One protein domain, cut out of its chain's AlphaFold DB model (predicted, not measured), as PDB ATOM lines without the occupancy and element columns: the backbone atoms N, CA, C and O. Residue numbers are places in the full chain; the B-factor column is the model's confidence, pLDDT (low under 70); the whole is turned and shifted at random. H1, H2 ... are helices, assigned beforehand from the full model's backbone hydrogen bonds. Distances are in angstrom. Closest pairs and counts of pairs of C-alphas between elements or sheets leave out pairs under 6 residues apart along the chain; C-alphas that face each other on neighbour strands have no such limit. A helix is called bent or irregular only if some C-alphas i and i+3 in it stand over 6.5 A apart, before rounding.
ATOM      1  N   THR A 327      81.924  15.085  24.837       64.44
ATOM      2  CA  THR A 327      81.324  13.775  24.487       64.44
ATOM      3  C   THR A 327      82.313  12.627  24.250       64.44
ATOM      4  O   THR A 327      82.264  11.642  24.968       64.44
ATOM      5  N   TYR A 328      83.247  12.740  23.305       68.06
ATOM      6  CA  TYR A 328      84.179  11.637  22.976       68.06
ATOM      7  C   TYR A 328      85.278  11.413  24.038       68.06
ATOM      8  O   TYR A 328      85.905  10.358  24.105       68.06
ATOM      9  N   LEU A 329      85.521  12.416  24.885       76.88
ATOM     10  CA  LEU A 329      86.467  12.298  25.988       76.88
ATOM     11  C   LEU A 329      85.948  11.359  27.083       76.88
ATOM     12  O   LEU A 329      86.749  10.816  27.838       76.88
ATOM     13  N   ILE A 330      84.629  11.167  27.181       84.31
ATOM     14  CA  ILE A 330      84.028  10.275  28.176       84.31
ATOM     15  C   ILE A 330      84.412   8.823  27.883       84.31
ATOM     16  O   ILE A 330      84.787   8.122  28.817       84.31
ATOM     17  N   ASP A 331      84.428   8.399  26.618       84.75
ATOM     18  CA  ASP A 331      84.789   7.025  26.239       84.75
ATOM     19  C   ASP A 331      86.267   6.728  26.520       84.75
ATOM     20  O   ASP A 331      86.601   5.703  27.112       84.75
ATOM     21  N   ILE A 332      87.166   7.657  26.172       88.31
ATOM     22  CA  ILE A 332      88.607   7.537  26.461       88.31
ATOM     23  C   ILE A 332      88.857   7.545  27.972       88.31
ATOM     24  O   ILE A 332      89.686   6.781  28.475       88.31
ATOM     25  N   ALA A 333      88.126   8.379  28.715       90.94
ATOM     26  CA  ALA A 333      88.205   8.430  30.167       90.94
ATOM     27  C   ALA A 333      87.662   7.142  30.810       90.94
ATOM     28  O   ALA A 333      88.261   6.630  31.754       90.94
ATOM     29  N   LEU A 334      86.576   6.579  30.275       91.81
ATOM     30  CA  LEU A 334      86.017   5.305  30.714       91.81
ATOM     31  C   LEU A 334      86.987   4.155  30.429       91.81
ATOM     32  O   LEU A 334      87.248   3.359  31.324       91.81
ATOM     33  N   LEU A 335      87.583   4.101  29.237       92.00
ATOM     34  CA  LEU A 335      88.594   3.104  28.886       92.00
ATOM     35  C   LEU A 335      89.806   3.197  29.825       92.00
ATOM     36  O   LEU A 335      90.229   2.198  30.401       92.00
ATOM     37  N   SER A 336      90.310   4.411  30.047       94.56
ATOM     38  CA  SER A 336      91.407   4.681  30.985       94.56
ATOM     39  C   SER A 336      91.080   4.222  32.408       94.56
ATOM     40  O   SER A 336      91.919   3.614  33.074       94.56
ATOM     41  N   LEU A 337      89.847   4.474  32.865       94.94
ATOM     42  CA  LEU A 337      89.358   4.038  34.173       94.94
ATOM     43  C   LEU A 337      89.280   2.514  34.277       94.94
ATOM     44  O   LEU A 337      89.603   1.964  35.326       94.94
ATOM     45  N   ARG A 338      88.859   1.829  33.210       92.50
ATOM     46  CA  ARG A 338      88.748   0.365  33.180       92.50
ATOM     47  C   ARG A 338      90.110  -0.325  33.102       92.50
ATOM     48  O   ARG A 338      90.275  -1.357  33.737       92.50
ATOM     49  N   LEU A 339      91.071   0.244  32.371       94.69
ATOM     50  CA  LEU A 339      92.397  -0.354  32.175       94.69
ATOM     51  C   LEU A 339      93.367  -0.085  33.332       94.69
ATOM     52  O   LEU A 339      94.073  -0.993  33.753       94.69
ATOM     53  N   GLY A 340      93.425   1.148  33.844       93.69
ATOM     54  CA  GLY A 340      94.405   1.539  34.872       93.69
ATOM     55  C   GLY A 340      93.800   2.093  36.158       93.69
ATOM     56  O   GLY A 340      94.518   2.628  37.008       93.69
ATOM     57  N   GLY A 341      92.481   1.996  36.307       94.94
ATOM     58  CA  GLY A 341      91.785   2.402  37.518       94.94
ATOM     59  C   GLY A 341      91.753   3.918  37.762       94.94
ATOM     60  O   GLY A 341      92.121   4.733  36.906       94.94
ATOM     61  N   PRO A 342      91.319   4.326  38.971       95.75
ATOM     62  CA  PRO A 342      91.147   5.731  39.345       95.75
ATOM     63  C   PRO A 342      92.428   6.568  39.255       95.75
ATOM     64  O   PRO A 342      92.370   7.754  38.940       95.75
ATOM     65  N   ARG A 343      93.587   5.958  39.538       95.44
ATOM     66  CA  ARG A 343      94.882   6.653  39.552       95.44
ATOM     67  C   ARG A 343      95.339   7.015  38.143       95.44
ATOM     68  O   ARG A 343      95.718   8.163  37.928       95.44
ATOM     69  N   LEU A 344      95.243   6.080  37.191       95.19
ATOM     70  CA  LEU A 344      95.577   6.358  35.793       95.19
ATOM     71  C   LEU A 344      94.658   7.439  35.226       95.19
ATOM     72  O   LEU A 344      95.147   8.419  34.668       95.19
ATOM     73  N   LEU A 345      93.341   7.305  35.431       95.50
ATOM     74  CA  LEU A 345      92.399   8.335  35.000       95.50
ATOM     75  C   LEU A 345      92.712   9.689  35.652       95.50
ATOM     76  O   LEU A 345      92.634  10.710  34.983       95.50
ATOM     77  N   GLY A 346      93.092   9.721  36.931       94.50
ATOM     78  CA  GLY A 346      93.463  10.957  37.622       94.50
ATOM     79  C   GLY A 346      94.685  11.649  37.011       94.50
ATOM     80  O   GLY A 346      94.674  12.868  36.840       94.50
ATOM     81  N   VAL A 347      95.719  10.887  36.646       95.19
ATOM     82  CA  VAL A 347      96.911  11.419  35.960       95.19
ATOM     83  C   VAL A 347      96.547  11.904  34.559       95.19
ATOM     84  O   VAL A 347      96.865  13.034  34.194       95.19
ATOM     85  N   LEU A 348      95.823  11.088  33.794       92.19
ATOM     86  CA  LEU A 348      95.429  11.416  32.428       92.19
ATOM     87  C   LEU A 348      94.451  12.592  32.367       92.19
ATOM     88  O   LEU A 348      94.573  13.436  31.487       92.19
ATOM     89  N   SER A 349      93.530  12.709  33.324       89.81
ATOM     90  CA  SER A 349      92.618  13.850  33.447       89.81
ATOM     91  C   SER A 349      93.387  15.164  33.602       89.81
ATOM     92  O   SER A 349      93.019  16.154  32.975       89.81
ATOM     93  N   LYS A 350      94.500  15.159  34.349       88.44
ATOM     94  CA  LYS A 350      95.390  16.323  34.487       88.44
ATOM     95  C   LYS A 350      96.255  16.563  33.248       88.44
ATOM     96  O   LYS A 350      96.451  17.710  32.873       88.44
ATOM     97  N   ALA A 351      96.773  15.505  32.623       87.25
ATOM     98  CA  ALA A 351      97.705  15.619  31.499       87.25
ATOM     99  C   ALA A 351      97.017  15.938  30.159       87.25
ATOM    100  O   ALA A 351      97.534  16.714  29.365       87.25
ATOM    101  N   LEU A 352      95.853  15.337  29.903       84.56
ATOM    102  CA  LEU A 352      95.145  15.370  28.618       84.56
ATOM    103  C   LEU A 352      93.775  16.065  28.706       84.56
ATOM    104  O   LEU A 352      93.010  16.038  27.742       84.56
ATOM    105  N   ASN A 353      93.437  16.668  29.853       81.31
ATOM    106  CA  ASN A 353      92.152  17.335  30.101       81.31
ATOM    107  C   ASN A 353      90.914  16.438  29.866       81.31
ATOM    108  O   ASN A 353      89.847  16.910  29.467       81.31
ATOM    109  N   ILE A 354      91.036  15.132  30.126       88.00
ATOM    110  CA  ILE A 354      89.923  14.165  30.061       88.00
ATOM    111  C   ILE A 354      89.018  14.322  31.308       88.00
ATOM    112  O   ILE A 354      89.502  14.747  32.364       88.00
ATOM    113  N   PRO A 355      87.710  13.997  31.238       89.19
ATOM    114  CA  PRO A 355      86.777  14.110  32.346       89.19
ATOM    115  C   PRO A 355      87.263  13.405  33.606       89.19
ATOM    116  O   PRO A 355      87.770  12.287  33.566       89.19
ATOM    117  N   GLY A 356      87.051  14.066  34.743       88.88
ATOM    118  CA  GLY A 356      87.333  13.486  36.045       88.88
ATOM    119  C   GLY A 356      86.418  12.301  36.358       88.88
ATOM    120  O   GLY A 356      85.355  12.124  35.760       88.88
ATOM    121  N   ILE A 357      86.813  11.518  37.359       93.31
ATOM    122  CA  ILE A 357      86.163  10.250  37.710       93.31
ATOM    123  C   ILE A 357      84.658  10.384  37.994       93.31
ATOM    124  O   ILE A 357      83.870   9.552  37.557       93.31
ATOM    125  N   SER A 358      84.239  11.470  38.650       89.75
ATOM    126  CA  SER A 358      82.827  11.760  38.937       89.75
ATOM    127  C   SER A 358      82.012  11.975  37.663       89.75
ATOM    128  O   SER A 358      80.877  11.520  37.557       89.75
ATOM    129  N   THR A 359      82.606  12.643  36.674       87.56
ATOM    130  CA  THR A 359      81.966  12.923  35.387       87.56
ATOM    131  C   THR A 359      81.849  11.648  34.565       87.56
ATOM    132  O   THR A 359      80.793  11.400  33.990       87.56
ATOM    133  N   VAL A 360      82.892  10.811  34.570       91.69
ATOM    134  CA  VAL A 360      82.849   9.488  33.938       91.69
ATOM    135  C   VAL A 360      81.751   8.641  34.569       91.69
ATOM    136  O   VAL A 360      80.905   8.149  33.847       91.69
ATOM    137  N   TYR A 361      81.661   8.538  35.897       90.19
ATOM    138  CA  TYR A 361      80.605   7.739  36.536       90.19
ATOM    139  C   TYR A 361      79.176   8.239  36.304       90.19
ATOM    140  O   TYR A 361      78.237   7.448  36.438       90.19
ATOM    141  N   ARG A 362      79.006   9.534  36.013       87.75
ATOM    142  CA  ARG A 362      77.704  10.136  35.700       87.75
ATOM    143  C   ARG A 362      77.258   9.843  34.270       87.75
ATOM    144  O   ARG A 362      76.064   9.715  34.039       87.75
ATOM    145  N   HIS A 363      78.204   9.778  33.334       83.31
ATOM    146  CA  HIS A 363      77.929   9.627  31.901       83.31
ATOM    147  C   HIS A 363      78.260   8.244  31.341       83.31
ATOM    148  O   HIS A 363      77.872   7.941  30.220       83.31
ATOM    149  N   ALA A 364      78.974   7.408  32.091       84.19
ATOM    150  CA  ALA A 364      79.218   6.027  31.723       84.19
ATOM    151  C   ALA A 364      77.892   5.278  31.753       84.19
ATOM    152  O   ALA A 364      77.243   5.192  32.801       84.19
ATOM    153  N   GLU A 365      77.517   4.713  30.609       77.88
ATOM    154  CA  GLU A 365      76.419   3.764  30.540       77.88
ATOM    155  C   GLU A 365      76.730   2.604  31.490       77.88
ATOM    156  O   GLU A 365      77.756   1.924  31.390       77.88
ATOM    157  N   ARG A 366      75.869   2.432  32.494       76.12
ATOM    158  CA  ARG A 366      75.984   1.321  33.429       76.12
ATOM    159  C   ARG A 366      75.243   0.149  32.822       76.12
ATOM    160  O   ARG A 366      74.018   0.173  32.754       76.12
ATOM    161  N   ALA A 367      75.992  -0.876  32.433       78.62
ATOM    162  CA  ALA A 367      75.407  -2.183  32.205       78.62
ATOM    163  C   ALA A 367      74.734  -2.623  33.512       78.62
ATOM    164  O   ALA A 367      75.383  -2.719  34.558       78.62
ATOM    165  N   TYR A 368      73.421  -2.811  33.457       84.75
ATOM    166  CA  TYR A 368      72.639  -3.270  34.592       84.75
ATOM    167  C   TYR A 368      72.508  -4.785  34.503       84.75
ATOM    168  O   TYR A 368      71.809  -5.298  33.631       84.75
ATOM    169  N   MET A 369      73.193  -5.497  35.395       86.81
ATOM    170  CA  MET A 369      73.005  -6.933  35.566       86.81
ATOM    171  C   MET A 369      71.980  -7.153  36.674       86.81
ATOM    172  O   MET A 369      72.173  -6.710  37.806       86.81
ATOM    173  N   ARG A 370      70.879  -7.823  36.341       89.94
ATOM    174  CA  ARG A 370      69.858  -8.247  37.292       89.94
ATOM    175  C   ARG A 370      70.377  -9.476  38.049       89.94
ATOM    176  O   ARG A 370      70.616 -10.499  37.406       89.94
ATOM    177  N   PRO A 371      70.564  -9.401  39.377       91.31
ATOM    178  CA  PRO A 371      70.969 -10.558  40.164       91.31
ATOM    179  C   PRO A 371      69.819 -11.567  40.278       91.31
ATOM    180  O   PRO A 371      68.657 -11.175  40.406       91.31
ATOM    181  N   SER A 372      70.164 -12.854  40.285       91.06
ATOM    182  CA  SER A 372      69.249 -13.961  40.584       91.06
ATOM    183  C   SER A 372      69.456 -14.416  42.032       91.06
ATOM    184  O   SER A 372      70.590 -14.544  42.486       91.06
ATOM    185  N   ILE A 373      68.365 -14.649  42.769       90.38
ATOM    186  CA  ILE A 373      68.408 -15.088  44.183       90.38
ATOM    187  C   ILE A 373      68.726 -16.590  44.296       90.38
ATOM    188  O   ILE A 373      69.301 -17.041  45.282       90.38
ATOM    189  N   ALA A 374      68.352 -17.363  43.278       91.06
ATOM    190  CA  ALA A 374      68.573 -18.802  43.188       91.06
ATOM    191  C   ALA A 374      69.238 -19.144  41.844       91.06
ATOM    192  O   ALA A 374      69.890 -18.295  41.235       91.06
ATOM    193  N   PHE A 375      69.079 -20.385  41.375       88.62
ATOM    194  CA  PHE A 375      69.536 -20.766  40.042       88.62
ATOM    195  C   PHE A 375      68.907 -19.833  38.988       88.62
ATOM    196  O   PHE A 375      67.689 -19.632  39.028       88.62
ATOM    197  N   PRO A 376      69.709 -19.228  38.093       92.19
ATOM    198  CA  PRO A 376      69.226 -18.202  37.181       92.19
ATOM    199  C   PRO A 376      68.186 -18.780  36.223       92.19
ATOM    200  O   PRO A 376      68.375 -19.851  35.643       92.19
ATOM    201  N   THR A 377      67.082 -18.058  36.060       93.31
ATOM    202  CA  THR A 377      66.042 -18.431  35.094       93.31
ATOM    203  C   THR A 377      66.432 -17.992  33.685       93.31
ATOM    204  O   THR A 377      67.171 -17.023  33.509       93.31
ATOM    205  N   GLU A 378      65.917 -18.679  32.665       90.69
ATOM    206  CA  GLU A 378      66.186 -18.342  31.259       90.69
ATOM    207  C   GLU A 378      65.857 -16.873  30.950       90.69
ATOM    208  O   GLU A 378      66.660 -16.167  30.344       90.69
ATOM    209  N   GLU A 379      64.726 -16.370  31.450       91.12
ATOM    210  CA  GLU A 379      64.328 -14.973  31.259       91.12
ATOM    211  C   GLU A 379      65.305 -13.968  31.881       91.12
ATOM    212  O   GLU A 379      65.529 -12.892  31.325       91.12
ATOM    213  N   GLU A 380      65.870 -14.282  33.049       92.12
ATOM    214  CA  GLU A 380      66.861 -13.428  33.709       92.12
ATOM    215  C   GLU A 380      68.170 -13.406  32.924       92.12
ATOM    216  O   GLU A 380      68.757 -12.338  32.739       92.12
ATOM    217  N   VAL A 381      68.591 -14.565  32.414       89.81
ATOM    218  CA  VAL A 381      69.775 -14.686  31.562       89.81
ATOM    219  C   VAL A 381      69.583 -13.891  30.274       89.81
ATOM    220  O   VAL A 381      70.443 -13.078  29.944       89.81
ATOM    221  N   LEU A 382      68.448 -14.045  29.587       88.00
ATOM    222  CA  LEU A 382      68.149 -13.308  28.356       88.00
ATOM    223  C   LEU A 382      68.104 -11.794  28.591       88.00
ATOM    224  O   LEU A 382      68.762 -11.050  27.872       88.00
ATOM    225  N   LYS A 383      67.432 -11.329  29.653       88.38
ATOM    226  CA  LYS A 383      67.402  -9.897  30.007       88.38
ATOM    227  C   LYS A 383      68.790  -9.335  30.321       88.38
ATOM    228  O   LYS A 383      69.061  -8.185  29.990       88.38
ATOM    229  N   ASN A 384      69.663 -10.120  30.953       89.06
ATOM    230  CA  ASN A 384      71.039  -9.715  31.238       89.06
ATOM    231  C   ASN A 384      71.921  -9.717  29.982       89.06
ATOM    232  O   ASN A 384      72.761  -8.835  29.825       89.06
ATOM    233  N   ILE A 385      71.723 -10.673  29.072       86.31
ATOM    234  CA  ILE A 385      72.388 -10.670  27.764       86.31
ATOM    235  C   ILE A 385      71.949  -9.433  26.978       86.31
ATOM    236  O   ILE A 385      72.800  -8.710  26.468       86.31
ATOM    237  N   ASP A 386      70.654  -9.122  26.944       83.69
ATOM    238  CA  ASP A 386      70.146  -7.924  26.277       83.69
ATOM    239  C   ASP A 386      70.666  -6.639  26.933       83.69
ATOM    240  O   ASP A 386      71.047  -5.703  26.236       83.69
ATOM    241  N   SER A 387      70.765  -6.568  28.262       84.12
ATOM    242  CA  SER A 387      71.277  -5.365  28.930       84.12
ATOM    243  C   SER A 387      72.788  -5.165  28.758       84.12
ATOM    244  O   SER A 387      73.253  -4.026  28.697       84.12
ATOM    245  N   MET A 388      73.569  -6.249  28.680       81.31
ATOM    246  CA  MET A 388      75.030  -6.193  28.547       81.31
ATOM    247  C   MET A 388      75.508  -6.142  27.096       81.31
ATOM    248  O   MET A 388      76.515  -5.499  26.800       81.31
ATOM    249  N   CYS A 389      74.812  -6.832  26.196       75.56
ATOM    250  CA  CYS A 389      75.179  -6.980  24.789       75.56
ATOM    251  C   CYS A 389      74.277  -6.170  23.847       75.56
ATOM    252  O   CYS A 389      74.619  -6.009  22.672       75.56
ATOM    253  N   GLY A 390      73.159  -5.626  24.333       63.69
ATOM    254  CA  GLY A 390      72.152  -4.927  23.535       63.69
ATOM    255  C   GLY A 390      72.492  -3.491  23.161       63.69
ATOM    256  O   GLY A 390      71.598  -2.652  23.067       63.69
ATOM    257  N   HIS A 391      73.764  -3.168  22.897       62.03
ATOM    258  CA  HIS A 391      74.050  -1.888  22.257       62.03
ATOM    259  C   HIS A 391      73.370  -1.901  20.871       62.03
ATOM    260  O   HIS A 391      73.677  -2.780  20.060       62.03
ATOM    261  N   PRO A 392      72.488  -0.935  20.535       55.81
ATOM    262  CA  PRO A 392      71.726  -0.937  19.278       55.81
ATOM    263  C   PRO A 392      72.572  -1.049  17.998       55.81
ATOM    264  O   PRO A 392      72.079  -1.500  16.970       55.81
ATOM    265  N   LYS A 393      73.864  -0.688  18.045       55.62
ATOM    266  CA  LYS A 393      74.807  -0.880  16.929       55.62
ATOM    267  C   LYS A 393      75.375  -2.300  16.831       55.62
ATOM    268  O   LYS A 393      75.717  -2.733  15.738       55.62
ATOM    269  N   ALA A 394      75.472  -3.023  17.945       54.88
ATOM    270  CA  ALA A 394      75.886  -4.424  17.974       54.88
ATOM    271  C   ALA A 394      74.725  -5.367  17.619       54.88
ATOM    272  O   ALA A 394      74.967  -6.447  17.083       54.88
TER     273      ALA A 394
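Overview. This is residues 327 to 394 of the 417 residues of an uncharacterized protein of Thanatephorus cucumeris (strain AG1-IB / isolate 7/3/14) (UniProt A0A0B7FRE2). Two separate parts make a long, loose model: at one end the bent helix H1 folds back on itself as a V, with the short helix H2 packed mainly on its first arm, and at the other end helix H3 is alone. A long link, residues 364 to 377, runs out from H2 and turns at its far end, where residues 373 to 379 stick out, and H3 then heads back towards the first part. The printed part has 68 residues with three named helices, in the order H1, H2, H3, and no named strand; the class is all helix. The whole is loose, with a radius of gyration of the C-alphas of 15.6 A, and elongated, spanning 47 by 27 by 18 A.

Along the chain. H1, residues 327 to 352, was assigned by its hydrogen bonds as one helix but is bent, with C-alphas 339 and 342 9.5 A apart. Its arm H1a, residues 327 to 339, begins at C-alpha 327 (81.324, 13.775, 24.487) and is 19.5 A long; its arm H1b, residues 342 to 352, is 15.0 A long. H2 is residues 357 to 363. H3, residues 378 to 389, is 15.9 A long and ends at C-alpha 389 (75.179, -6.980, 24.789).

Arrangement. H1a touches H1b with residues 333 to 337 alone, at a steep tilt of 40 degrees, opposite ways; their closest C-alphas, of Leu 337 and Leu 345, are 5.3 A apart. H2 touches H1a at a steep tilt of 57 degrees, opposite ways, the closest C-alphas being those of Ile 330 and Val 360, 5.9 A apart. H2 and H1b only just touch, with 3 pairs of C-alphas within 8 A, the closest those of Pro 342 and Ile 357 at 6.9 A; they are about perpendicular, at 88 degrees. H3 is apart from H1a, H1b and H2. Every O i to N i+4 pair is within hydrogen-bond range in H1b, H2 and H3, and 7 of 9 in H1a.

Size, cuts and confidence. The C-alphas farthest apart, of Ala 351 and Phe 375, are 46.8 A apart. The printed part has no cut; the link H1 to H2 is tight and the link H2 to H3, 14 residues, is long. Mean pLDDT of the printed part is 85.9, and residues 327 to 328 and 390 to 394 are under 70.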